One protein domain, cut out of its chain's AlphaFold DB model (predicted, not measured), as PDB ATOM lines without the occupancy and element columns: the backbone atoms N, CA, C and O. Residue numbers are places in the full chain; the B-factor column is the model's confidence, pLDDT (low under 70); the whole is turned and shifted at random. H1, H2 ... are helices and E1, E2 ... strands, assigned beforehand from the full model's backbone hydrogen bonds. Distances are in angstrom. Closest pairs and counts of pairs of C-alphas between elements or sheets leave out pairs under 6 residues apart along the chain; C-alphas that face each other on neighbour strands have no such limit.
ATOM      1  N   VAL A 596     151.097  69.079 135.095       87.44
ATOM      2  CA  VAL A 596     149.802  69.160 135.810       87.44
ATOM      3  C   VAL A 596     148.782  68.154 135.263       87.44
ATOM      4  O   VAL A 596     148.013  67.558 136.034       87.44
ATOM      5  N   ARG A 597     148.792  67.914 133.942       88.62
ATOM      6  CA  ARG A 597     147.968  66.878 133.299       88.62
ATOM      7  C   ARG A 597     148.362  65.466 133.716       88.62
ATOM      8  O   ARG A 597     147.462  64.634 133.817       88.62
ATOM      9  N   ASN A 598     149.635  65.199 134.002       90.06
ATOM     10  CA  ASN A 598     150.137  63.861 134.332       90.06
ATOM     11  C   ASN A 598     150.144  63.560 135.838       90.06
ATOM     12  O   ASN A 598     149.880  62.424 136.223       90.06
ATOM     13  N   TYR A 599     150.362  64.554 136.703       91.06
ATOM     14  CA  TYR A 599     150.329  64.354 138.154       91.06
ATOM     15  C   TYR A 599     148.927  63.905 138.619       91.06
ATOM     16  O   TYR A 599     147.902  64.457 138.199       91.06
ATOM     17  N   ARG A 600     148.854  62.875 139.467       91.25
ATOM     18  CA  ARG A 600     147.606  62.241 139.934       91.25
ATOM     19  C   ARG A 600     147.722  61.902 141.423       91.25
ATOM     20  O   ARG A 600     148.256  60.845 141.728       91.25
ATOM     21  N   PRO A 601     147.272  62.770 142.346       91.44
ATOM     22  CA  PRO A 601     147.446  62.524 143.773       91.44
ATOM     23  C   PRO A 601     146.617  61.314 144.239       91.44
ATOM     24  O   PRO A 601     145.423  61.230 143.935       91.44
ATOM     25  N   ILE A 602     147.255  60.411 144.984       92.00
ATOM     26  CA  ILE A 602     146.705  59.150 145.504       92.00
ATOM     27  C   ILE A 602     146.921  59.014 147.018       92.00
ATOM     28  O   ILE A 602     147.882  59.564 147.559       92.00
ATOM     29  N   ASP A 603     146.033  58.286 147.697       89.38
ATOM     30  CA  ASP A 603     146.217  57.862 149.089       89.38
ATOM     31  C   ASP A 603     147.313  56.780 149.209       89.38
ATOM     32  O   ASP A 603     147.786  56.216 148.217       89.38
ATOM     33  N   THR A 604     147.694  56.443 150.443       85.31
ATOM     34  CA  THR A 604     148.649  55.355 150.753       85.31
ATOM     35  C   THR A 604     148.185  53.964 150.306       85.31
ATOM     36  O   THR A 604     148.972  53.023 150.310       85.31
ATOM     37  N   LYS A 605     146.913  53.819 149.915       87.44
ATOM     38  CA  LYS A 605     146.286  52.588 149.418       87.44
ATOM     39  C   LYS A 605     146.120  52.630 147.879       87.44
ATOM     40  O   LYS A 605     145.440  51.777 147.312       87.44
ATOM     41  N   GLY A 606     146.748  53.596 147.192       86.75
ATOM     42  CA  GLY A 606     146.789  53.723 145.729       86.75
ATOM     43  C   GLY A 606     145.550  54.350 145.075       86.75
ATOM     44  O   GLY A 606     145.415  54.308 143.851       86.75
ATOM     45  N   ARG A 607     144.620  54.914 145.853       88.44
ATOM     46  CA  ARG A 607     143.328  55.432 145.373       88.44
ATOM     47  C   ARG A 607     143.375  56.937 145.143       88.44
ATOM     48  O   ARG A 607     143.890  57.681 145.967       88.44
ATOM     49  N   LEU A 608     142.787  57.398 144.040       86.94
ATOM     50  CA  LEU A 608     142.661  58.828 143.735       86.94
ATOM     51  C   LEU A 608     141.753  59.537 144.752       86.94
ATOM     52  O   LEU A 608     140.689  59.026 145.102       86.94
ATOM     53  N   PHE A 609     142.136  60.746 145.167       83.19
ATOM     54  CA  PHE A 609     141.269  61.611 145.977       83.19
ATOM     55  C   PHE A 609     140.060  62.134 145.183       83.19
ATOM     56  O   PHE A 609     140.038  62.100 143.953       83.19
ATOM     57  N   VAL A 610     139.067  62.692 145.882       79.69
ATOM     58  CA  VAL A 610     137.953  63.427 145.256       79.69
ATOM     59  C   VAL A 610     138.433  64.717 144.580       79.69
ATOM     60  O   VAL A 610     139.378  65.358 145.038       79.69
ATOM     61  N   ASP A 611     137.788  65.128 143.492       71.19
ATOM     62  CA  ASP A 611     138.310  66.135 142.551       71.19
ATOM     63  C   ASP A 611     138.605  67.536 143.134       71.19
ATOM     64  O   ASP A 611     139.636  68.124 142.775       71.19
ATOM     65  N   PRO A 612     137.787  68.088 144.062       75.50
ATOM     66  CA  PRO A 612     138.119  69.347 144.729       75.50
ATOM     67  C   PRO A 612     139.433  69.240 145.510       75.50
ATOM     68  O   PRO A 612     140.260  70.149 145.462       75.50
ATOM     69  N   LEU A 613     139.661  68.098 146.168       81.19
ATOM     70  CA  LEU A 613     140.891  67.818 146.894       81.19
ATOM     71  C   LEU A 613     142.054  67.542 145.933       81.19
ATOM     72  O   LEU A 613     143.115  68.132 146.119       81.19
ATOM     73  N   GLN A 614     141.863  66.767 144.853       83.62
ATOM     74  CA  GLN A 614     142.907  66.571 143.832       83.62
ATOM     75  C   GLN A 614     143.461  67.900 143.310       83.62
ATOM     76  O   GLN A 614     144.670  68.024 143.129       83.62
ATOM     77  N   THR A 615     142.594  68.895 143.090       83.44
ATOM     78  CA  THR A 615     143.015  70.236 142.663       83.44
ATOM     79  C   THR A 615     143.964  70.857 143.687       83.44
ATOM     80  O   THR A 615     145.070  71.250 143.334       83.44
ATOM     81  N   LEU A 616     143.582  70.885 144.966       85.25
ATOM     82  CA  LEU A 616     144.397  71.465 146.042       85.25
ATOM     83  C   LEU A 616     145.743  70.742 146.220       85.25
ATOM     84  O   LEU A 616     146.778  71.393 146.371       85.25
ATOM     85  N   LEU A 617     145.739  69.408 146.150       87.56
ATOM     86  CA  LEU A 617     146.951  68.591 146.239       87.56
ATOM     87  C   LEU A 617     147.867  68.803 145.020       87.56
ATOM     88  O   LEU A 617     149.074  68.932 145.189       87.56
ATOM     89  N   LYS A 618     147.313  68.933 143.805       88.75
ATOM     90  CA  LYS A 618     148.070  69.305 142.593       88.75
ATOM     91  C   LYS A 618     148.727  70.678 142.714       88.75
ATOM     92  O   LYS A 618     149.880  70.822 142.319       88.75
ATOM     93  N   LEU A 619     148.018  71.671 143.257       85.94
ATOM     94  CA  LEU A 619     148.563  73.018 143.459       85.94
ATOM     95  C   LEU A 619     149.753  72.993 144.417       85.94
ATOM     96  O   LEU A 619     150.814  73.520 144.083       85.94
ATOM     97  N   ARG A 620     149.608  72.318 145.565       85.19
ATOM     98  CA  ARG A 620     150.706  72.179 146.527       85.19
ATOM     99  C   ARG A 620     151.857  71.343 145.963       85.19
ATOM    100  O   ARG A 620     153.006  71.735 146.129       85.19
ATOM    101  N   ALA A 621     151.583  70.249 145.248       87.38
ATOM    102  CA  ALA A 621     152.625  69.471 144.574       87.38
ATOM    103  C   ALA A 621     153.414  70.302 143.560       87.38
ATOM    104  O   ALA A 621     154.634  70.181 143.495       87.38
ATOM    105  N   TYR A 622     152.737  71.174 142.810       85.25
ATOM    106  CA  TYR A 622     153.382  72.041 141.831       85.25
ATOM    107  C   TYR A 622     154.278  73.100 142.487       85.25
ATOM    108  O   TYR A 622     155.439  73.229 142.116       85.25
ATOM    109  N   GLU A 623     153.781  73.808 143.507       82.31
ATOM    110  CA  GLU A 623     154.565  74.767 144.310       82.31
ATOM    111  C   GLU A 623     155.831  74.131 144.907       82.31
ATOM    112  O   GLU A 623     156.928  74.704 144.870       82.31
ATOM    113  N   ARG A 624     155.675  72.925 145.456       78.38
ATOM    114  CA  ARG A 624     156.723  72.193 146.170       78.38
ATOM    115  C   ARG A 624     157.636  71.382 145.251       78.38
ATOM    116  O   ARG A 624     158.701  70.965 145.684       78.38
ATOM    117  N   GLY A 625     157.258  71.197 143.985       78.88
ATOM    118  CA  GLY A 625     158.012  70.414 143.006       78.88
ATOM    119  C   GLY A 625     158.024  68.904 143.272       78.88
ATOM    120  O   GLY A 625     158.954  68.239 142.808       78.88
ATOM    121  N   TYR A 626     157.031  68.369 143.998       85.31
ATOM    122  CA  TYR A 626     156.973  66.945 144.351       85.31
ATOM    123  C   TYR A 626     156.932  66.056 143.103       85.31
ATOM    124  O   TYR A 626     156.287  66.375 142.099       85.31
ATOM    125  N   ARG A 627     157.587  64.901 143.181       84.81
ATOM    126  CA  ARG A 627     157.554  63.847 142.158       84.81
ATOM    127  C   ARG A 627     156.597  62.732 142.550       84.81
ATOM    128  O   ARG A 627     155.891  62.219 141.684       84.81
ATOM    129  N   SER A 628     156.552  62.387 143.834       87.81
ATOM    130  CA  SER A 628     155.616  61.413 144.371       87.81
ATOM    131  C   SER A 628     154.186  61.914 144.268       87.81
ATOM    132  O   SER A 628     153.860  63.060 144.596       87.81
ATOM    133  N   THR A 629     153.310  61.013 143.847       92.00
ATOM    134  CA  THR A 629     151.865  61.191 143.837       92.00
ATOM    135  C   THR A 629     151.200  60.829 145.164       92.00
ATOM    136  O   THR A 629     150.005  61.078 145.297       92.00
ATOM    137  N   VAL A 630     151.917  60.261 146.139       90.31
ATOM    138  CA  VAL A 630     151.329  59.754 147.389       90.31
ATOM    139  C   VAL A 630     151.155  60.870 148.418       90.31
ATOM    140  O   VAL A 630     152.075  61.642 148.698       90.31
ATOM    141  N   TRP A 631     149.962  60.943 149.006       89.81
ATOM    142  CA  TRP A 631     149.641  61.859 150.096       89.81
ATOM    143  C   TRP A 631     149.137  61.104 151.323       89.81
ATOM    144  O   TRP A 631     148.231  60.273 151.242       89.81
ATOM    145  N   VAL A 632     149.712  61.448 152.471       86.06
ATOM    146  CA  VAL A 632     149.379  60.911 153.792       86.06
ATOM    147  C   VAL A 632     148.454  61.869 154.536       86.06
ATOM    148  O   VAL A 632     148.588  63.090 154.430       86.06
ATOM    149  N   VAL A 633     147.521  61.321 155.318       83.31
ATOM    150  CA  VAL A 633     146.723  62.107 156.266       83.31
ATOM    151  C   VAL A 633     147.535  62.277 157.547       83.31
ATOM    152  O   VAL A 633     147.816  61.307 158.245       83.31
ATOM    153  N   ILE A 634     147.892  63.518 157.861       75.19
ATOM    154  CA  ILE A 634     148.586  63.886 159.092       75.19
ATOM    155  C   ILE A 634     147.531  64.123 160.176       75.19
ATOM    156  O   ILE A 634     146.888  65.177 160.220       75.19
ATOM    157  N   SER A 635     147.348  63.133 161.051       63.94
ATOM    158  CA  SER A 635     146.659  63.331 162.329       63.94
ATOM    159  C   SER A 635     147.610  64.038 163.304       63.94
ATOM    160  O   SER A 635     148.775  63.644 163.375       63.94
ATOM    161  N   PRO A 636     147.160  65.034 164.092       52.78
ATOM    162  CA  PRO A 636     148.010  65.703 165.082       52.78
ATOM    163  C   PRO A 636     148.542  64.782 166.198       52.78
ATOM    164  O   PRO A 636     149.376  65.231 166.977       52.78
ATOM    165  N   PHE A 637     148.094  63.522 166.267       48.25
ATOM    166  CA  PHE A 637     148.466  62.555 167.304       48.25
ATOM    167  C   PHE A 637     149.228  61.316 166.800       48.25
ATOM    168  O   PHE A 637     149.549  60.454 167.615       48.25
ATOM    169  N   HIS A 638     149.504  61.163 165.496       48.22
ATOM    170  CA  HIS A 638     150.107  59.927 164.964       48.22
ATOM    171  C   HIS A 638     151.295  60.169 164.025       48.22
ATOM    172  O   HIS A 638     151.126  60.627 162.897       48.22
ATOM    173  N   GLY A 639     152.477  59.738 164.477       50.78
ATOM    174  CA  GLY A 639     153.430  58.977 163.661       50.78
ATOM    175  C   GLY A 639     154.108  59.643 162.461       50.78
ATOM    176  O   GLY A 639     154.803  58.933 161.743       50.78
ATOM    177  N   TYR A 640     153.944  60.946 162.212       55.62
ATOM    178  CA  TYR A 640     154.602  61.617 161.084       55.62
ATOM    179  C   TYR A 640     155.255  62.948 161.465       55.62
ATOM    180  O   TYR A 640     154.599  63.866 161.965       55.62
ATOM    181  N   ARG A 641     156.545  63.084 161.146       60.09
ATOM    182  CA  ARG A 641     157.327  64.316 161.288       60.09
ATOM    183  C   ARG A 641     157.457  65.005 159.935       60.09
ATOM    184  O   ARG A 641     157.766  64.377 158.929       60.09
ATOM    185  N   LEU A 642     157.236  66.318 159.907       63.62
ATOM    186  CA  LEU A 642     157.380  67.108 158.684       63.62
ATOM    187  C   LEU A 642     158.811  67.633 158.539       63.62
ATOM    188  O   LEU A 642     159.363  68.216 159.481       63.62
ATOM    189  N   LYS A 643     159.394  67.470 157.348       61.16
ATOM    190  CA  LYS A 643     160.725  68.005 157.025       61.16
ATOM    191  C   LYS A 643     160.721  69.536 157.081       61.16
ATOM    192  O   LYS A 643     159.787  70.203 156.634       61.16
ATOM    193  N   LYS A 644     161.787  70.125 157.638       54.16
ATOM    194  CA  LYS A 644     161.962  71.589 157.743       54.16
ATOM    195  C   LYS A 644     162.442  72.197 156.417       54.16
ATOM    196  O   LYS A 644     163.573  72.664 156.313       54.16
ATOM    197  N   THR A 645     161.574  72.232 155.413       52.19
ATOM    198  CA  THR A 645     161.865  72.766 154.069       52.19
ATOM    199  C   THR A 645     160.775  73.754 153.658       52.19
ATOM    200  O   THR A 645     159.691  73.358 153.254       52.19
ATOM    201  N   ILE A 646     161.036  75.063 153.756       52.34
ATOM    202  CA  ILE A 646     160.008  76.117 153.576       52.34
ATOM    203  C   ILE A 646     160.022  76.742 152.164       52.34
ATOM    204  O   ILE A 646     159.049  77.364 151.747       52.34
ATOM    205  N   THR A 647     161.088  76.554 151.384       52.25
ATOM    206  CA  THR A 647     161.242  77.159 150.050       52.25
ATOM    207  C   THR A 647     160.369  76.485 148.978       52.25
ATOM    208  O   THR A 647     160.419  75.261 148.844       52.25
ATOM    209  N   PRO A 648     159.598  77.245 148.170       53.06
ATOM    210  CA  PRO A 648     159.030  76.749 146.916       53.06
ATOM    211  C   PRO A 648     160.154  76.305 145.973       53.06
ATOM    212  O   PRO A 648     161.176  76.987 145.867       53.06
ATOM    213  N   VAL A 649     159.986  75.168 145.297       56.78
ATOM    214  CA  VAL A 649     161.065  74.553 144.495       56.78
ATOM    215  C   VAL A 649     160.875  74.815 142.998       56.78
ATOM    216  O   VAL A 649     161.849  74.862 142.242       56.78
ATOM    217  N   HIS A 650     159.636  75.013 142.540       61.69
ATOM    218  CA  HIS A 650     159.361  75.176 141.115       61.69
ATOM    219  C   HIS A 650     159.571  76.623 140.645       61.69
ATOM    220  O   HIS A 650     158.840  77.531 141.031       61.69
ATOM    221  N   LYS A 651     160.549  76.828 139.749       60.50
ATOM    222  CA  LYS A 651     161.020  78.147 139.268       60.50
ATOM    223  C   LYS A 651     159.944  79.055 138.648       60.50
ATOM    224  O   LYS A 651     160.175  80.248 138.499       60.50
ATOM    225  N   GLU A 652     158.804  78.495 138.250       62.47
ATOM    226  CA  GLU A 652     157.686  79.226 137.635       62.47
ATOM    227  C   GLU A 652     156.619  79.693 138.645       62.47
ATOM    228  O   GLU A 652     155.694  80.411 138.266       62.47
ATOM    229  N   VAL A 653     156.719  79.298 139.919       63.00
ATOM    230  CA  VAL A 653     155.777  79.703 140.972       63.00
ATOM    231  C   VAL A 653     156.293  80.977 141.634       63.00
ATOM    232  O   VAL A 653     157.243  80.956 142.412       63.00
ATOM    233  N   LYS A 654     155.674  82.111 141.288       61.81
ATOM    234  CA  LYS A 654     156.130  83.453 141.705       61.81
ATOM    235  C   LYS A 654     155.849  83.774 143.177       61.81
ATOM    236  O   LYS A 654     156.459  84.688 143.721       61.81
ATOM    237  N   GLN A 655     154.907  83.071 143.802       64.88
ATOM    238  CA  GLN A 655     154.478  83.304 145.179       64.88
ATOM    239  C   GLN A 655     154.048  81.983 145.825       64.88
ATOM    240  O   GLN A 655     153.485  81.123 145.152       64.88
ATOM    241  N   ALA A 656     154.304  81.831 147.124       65.12
ATOM    242  CA  ALA A 656     153.808  80.694 147.894       65.12
ATOM    243  C   ALA A 656     152.271  80.716 148.016       65.12
ATOM    244  O   ALA A 656     151.649  81.782 148.022       65.12
ATOM    245  N   LEU A 657     151.654  79.547 148.174       70.94
ATOM    246  CA  LEU A 657     150.211  79.398 148.352       70.94
ATOM    247  C   LEU A 657     149.783  79.906 149.743       70.94
ATOM    248  O   LEU A 657     150.036  79.259 150.759       70.94
ATOM    249  N   THR A 658     149.099  81.055 149.786       64.44
ATOM    250  CA  THR A 658     148.756  81.796 151.023       64.44
ATOM    251  C   THR A 658     147.320  81.613 151.533       64.44
ATOM    252  O   THR A 658     146.963  82.182 152.564       64.44
ATOM    253  N   SER A 659     146.459  80.863 150.835       66.38
ATOM    254  CA  SER A 659     145.038  80.754 151.217       66.38
ATOM    255  C   SER A 659     144.831  79.980 152.532       66.38
ATOM    256  O   SER A 659     145.695  79.222 152.972       66.38
ATOM    257  N   SER A 660     143.650  80.104 153.153       64.44
ATOM    258  CA  SER A 660     143.322  79.412 154.415       64.44
ATOM    259  C   SER A 660     143.342  77.871 154.324       64.44
ATOM    260  O   SER A 660     143.380  77.175 155.338       64.44
ATOM    261  N   VAL A 661     143.357  77.327 153.107       63.97
ATOM    262  CA  VAL A 661     143.514  75.893 152.812       63.97
ATOM    263  C   VAL A 661     144.987  75.455 152.892       63.97
ATOM    264  O   VAL A 661     145.290  74.280 153.103       63.97
ATOM    265  N   PHE A 662     145.908  76.413 152.789       70.94
ATOM    266  CA  PHE A 662     147.355  76.236 152.691       70.94
ATOM    267  C   PHE A 662     148.123  76.785 153.921       70.94
ATOM    268  O   PHE A 662     149.348  76.881 153.878       70.94
ATOM    269  N   LEU A 663     147.419  77.087 155.029       58.72
ATOM    270  CA  LEU A 663     147.900  77.818 156.229       58.72
ATOM    271  C   LEU A 663     149.224  77.361 156.854       58.72
ATOM    272  O   LEU A 663     149.889  78.161 157.505       58.72
ATOM    273  N   LYS A 664     149.582  76.082 156.732       63.47
ATOM    274  CA  LYS A 664     150.851  75.542 157.227       63.47
ATOM    275  C   LYS A 664     151.515  74.778 156.091       63.47
ATOM    276  O   LYS A 664     151.109  73.663 155.792       63.47
ATOM    277  N   CYS A 665     152.510  75.377 155.440       60.34
ATOM    278  CA  CYS A 665     153.415  74.649 154.545       60.34
ATOM    279  C   CYS A 665     154.120  73.541 155.359       60.34
ATOM    280  O   CYS A 665     154.509  73.828 156.495       60.34
ATOM    281  N   PRO A 666     154.270  72.299 154.854       68.31
ATOM    282  CA  PRO A 666     153.955  71.792 153.504       68.31
ATOM    283  C   PRO A 666     152.522  71.251 153.292       68.31
ATOM    284  O   PRO A 666     152.212  70.701 152.233       68.31
ATOM    285  N   MET A 667     151.633  71.390 154.275       78.94
ATOM    286  CA  MET A 667     150.347  70.688 154.354       78.94
ATOM    287  C   MET A 667     149.230  71.331 153.507       78.94
ATOM    288  O   MET A 667     149.276  72.511 153.147       78.94
ATOM    289  N   VAL A 668     148.178  70.557 153.240       81.12
ATOM    290  CA  VAL A 668     146.885  70.993 152.685       81.12
ATOM    291  C   VAL A 668     145.788  70.630 153.687       81.12
ATOM    292  O   VAL A 668     145.709  69.485 154.126       81.12
ATOM    293  N   ARG A 669     144.937  71.585 154.072       80.12
ATOM    294  CA  ARG A 669     143.823  71.348 155.004       80.12
ATOM    295  C   ARG A 669     142.556  70.950 154.247       80.12
ATOM    296  O   ARG A 669     142.118  71.676 153.362       80.12
ATOM    297  N   HIS A 670     141.911  69.859 154.654       78.00
ATOM    298  CA  HIS A 670     140.620  69.424 154.121       78.00
ATOM    299  C   HIS A 670     139.655  69.099 155.271       78.00
ATOM    300  O   HIS A 670     139.773  68.075 155.941       78.00
ATOM    301  N   GLY A 671     138.716  70.012 155.543       76.19
ATOM    302  CA  GLY A 671     137.828  69.927 156.706       76.19
ATOM    303  C   GLY A 671     138.602  69.971 158.032       76.19
ATOM    304  O   GLY A 671     139.228  70.986 158.367       76.19
ATOM    305  N   ARG A 672     138.535  68.865 158.786       74.81
ATOM    306  CA  ARG A 672     139.294  68.633 160.032       74.81
ATOM    307  C   ARG A 672     140.646  67.941 159.804       74.81
ATOM    308  O   ARG A 672     141.494  67.996 160.687       74.81
ATOM    309  N   SER A 673     140.863  67.327 158.641       78.69
ATOM    310  CA  SER A 673     142.096  66.609 158.308       78.69
ATOM    311  C   SER A 673     143.147  67.531 157.689       78.69
ATOM    312  O   SER A 673     142.827  68.523 157.023       78.69
ATOM    313  N   PHE A 674     144.413  67.152 157.839       83.19
ATOM    314  CA  PHE A 674     145.530  67.725 157.098       83.19
ATOM    315  C   PHE A 674     146.197  66.641 156.259       83.19
ATOM    316  O   PHE A 674     146.276  65.494 156.683       83.19
ATOM    317  N   LEU A 675     146.680  67.005 155.076       86.38
ATOM    318  CA  LEU A 675     147.406  66.112 154.183       86.38
ATOM    319  C   LEU A 675     148.796  66.673 153.895       86.38
ATOM    320  O   LEU A 675     148.942  67.876 153.679       86.38
ATOM    321  N   ALA A 676     149.796  65.800 153.856       87.00
ATOM    322  CA  ALA A 676     151.146  66.099 153.384       87.00
ATOM    323  C   ALA A 676     151.548  65.075 152.314       87.00
ATOM    324  O   ALA A 676     150.987  63.982 152.255       87.00
ATOM    325  N   ASN A 677     152.484  65.436 151.441       88.75
ATOM    326  CA  ASN A 677     153.063  64.489 150.493       88.75
ATOM    327  C   ASN A 677     154.125  63.645 151.209       88.75
ATOM    328  O   ASN A 677     154.791  64.161 152.108       88.75
ATOM    329  N   GLU A 678     154.301  62.384 150.813       85.62
ATOM    330  CA  GLU A 678     155.295  61.498 151.445       85.62
ATOM    331  C   GLU A 678     156.735  62.042 151.362       85.62
ATOM    332  O   GLU A 678     157.543  61.774 152.245       85.62
ATOM    333  N   GLU A 679     157.062  62.873 150.364       82.12
ATOM    334  CA  GLU A 679     158.397  63.480 150.258       82.12
ATOM    335  C   GLU A 679     158.743  64.377 151.452       82.12
ATOM    336  O   GLU A 679     159.910  64.437 151.845       82.12
ATOM    337  N   ASP A 680     157.745  65.030 152.054       78.62
ATOM    338  CA  ASP A 680     157.893  65.930 153.204       78.62
ATOM    339  C   ASP A 680     157.413  65.307 154.532       78.62
ATOM    340  O   ASP A 680     157.546  65.953 155.572       78.62
ATOM    341  N   ALA A 681     156.884  64.076 154.521       73.31
ATOM    342  CA  ALA A 681     156.385  63.367 155.700       73.31
ATOM    343  C   ALA A 681     157.245  62.132 156.025       73.31
ATOM    344  O   ALA A 681     157.194  61.118 155.335       73.31
ATOM    345  N   GLU A 682     158.016  62.205 157.106       66.88
ATOM    346  CA  GLU A 682     158.800  61.087 157.638       66.88
ATOM    347  C   GLU A 682     157.947  60.296 158.629       66.88
ATOM    348  O   GLU A 682     157.389  60.881 159.556       66.88
ATOM    349  N   SER A 683     157.845  58.977 158.457       57.31
ATOM    350  CA  SER A 683     157.218  58.098 159.447       57.31
ATOM    351  C   SER A 683     158.091  58.014 160.702       57.31
ATOM    352  O   SER A 683     159.203  57.484 160.637       57.31
ATOM    353  N   CYS A 684     157.588  58.498 161.835       52.38
ATOM    354  CA  CYS A 684     158.194  58.260 163.143       52.38
ATOM    355  C   CYS A 684     158.027  56.783 163.527       52.38
ATOM    356  O   CYS A 684     157.011  56.163 163.194       52.38
ATOM    357  N   SER A 685     158.970  56.226 164.288       45.12
ATOM    358  CA  SER A 685     158.708  54.963 164.985       45.12
ATOM    359  C   SER A 685     157.630  55.173 166.068       45.12
ATOM    360  O   SER A 685     157.489  56.291 166.578       45.12
ATOM    361  N   PRO A 686     156.889  54.123 166.480       48.72
ATOM    362  CA  PRO A 686     155.934  54.219 167.592       48.72
ATOM    363  C   PRO A 686     156.567  54.765 168.885       48.72
ATOM    364  O   PRO A 686     155.909  55.451 169.665       48.72
ATOM    365  N   GLU A 687     157.862  54.505 169.066       43.62
ATOM    366  CA  GLU A 687     158.683  54.908 170.209       43.62
ATOM    367  C   GLU A 687     158.979  56.421 170.228       43.62
ATOM    368  O   GLU A 687     159.053  57.017 171.300       43.62
ATOM    369  N   GLU A 688     159.078  57.080 169.065       44.47
ATOM    370  CA  GLU A 688     159.278  58.537 168.981       44.47
ATOM    371  C   GLU A 688     157.981  59.342 169.187       44.47
ATOM    372  O   GLU A 688     158.033  60.507 169.587       44.47
TER     373      GLU A 688
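AT A GLANCE: This is residues 596 to 688 of the 745 residues of an uncharacterized protein of Phytomonas sp. isolate EM1 (UniProt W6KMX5). What shape? It has little regular structure: H1 covers one face of sheet E1 E4 E3, with pair E2 E5 beside E1, both antiparallel. What parts? One helix, then five strands, class mixed, hold 32 of 93 printed residues. It is compact, radius of gyration of the C-alphas 12.8 A, spanning 41 by 28 by 24 A.

HOW THE PARTS SIT: Which helix? H1, residues 611 to 624, is on the sheet with E3, residues 668 to 670; their closest C-alphas, 617 and 668, are 6.9 A apart. What pairs? Within hydrogen-bond range are every O i to N i+4 pair of H1 and, in hairpin E3 and E4, 673 to 677, N 668 and O 675, 2.8 A.

IN THESE COORDINATES: First element? H1 begins at C-alpha 611 (138.310, 66.135, 142.551). Other strands? E1 is residues 631 to 634, E2 640 to 642; E5, 681 to 683, ends at C-alpha 683 (157.218, 58.098, 159.447).

THE WHOLE: Any cut? The printed part has no cut; E2 to E3 is a long link. Low pLDDT? Residues 635 to 656, among others, are under 70.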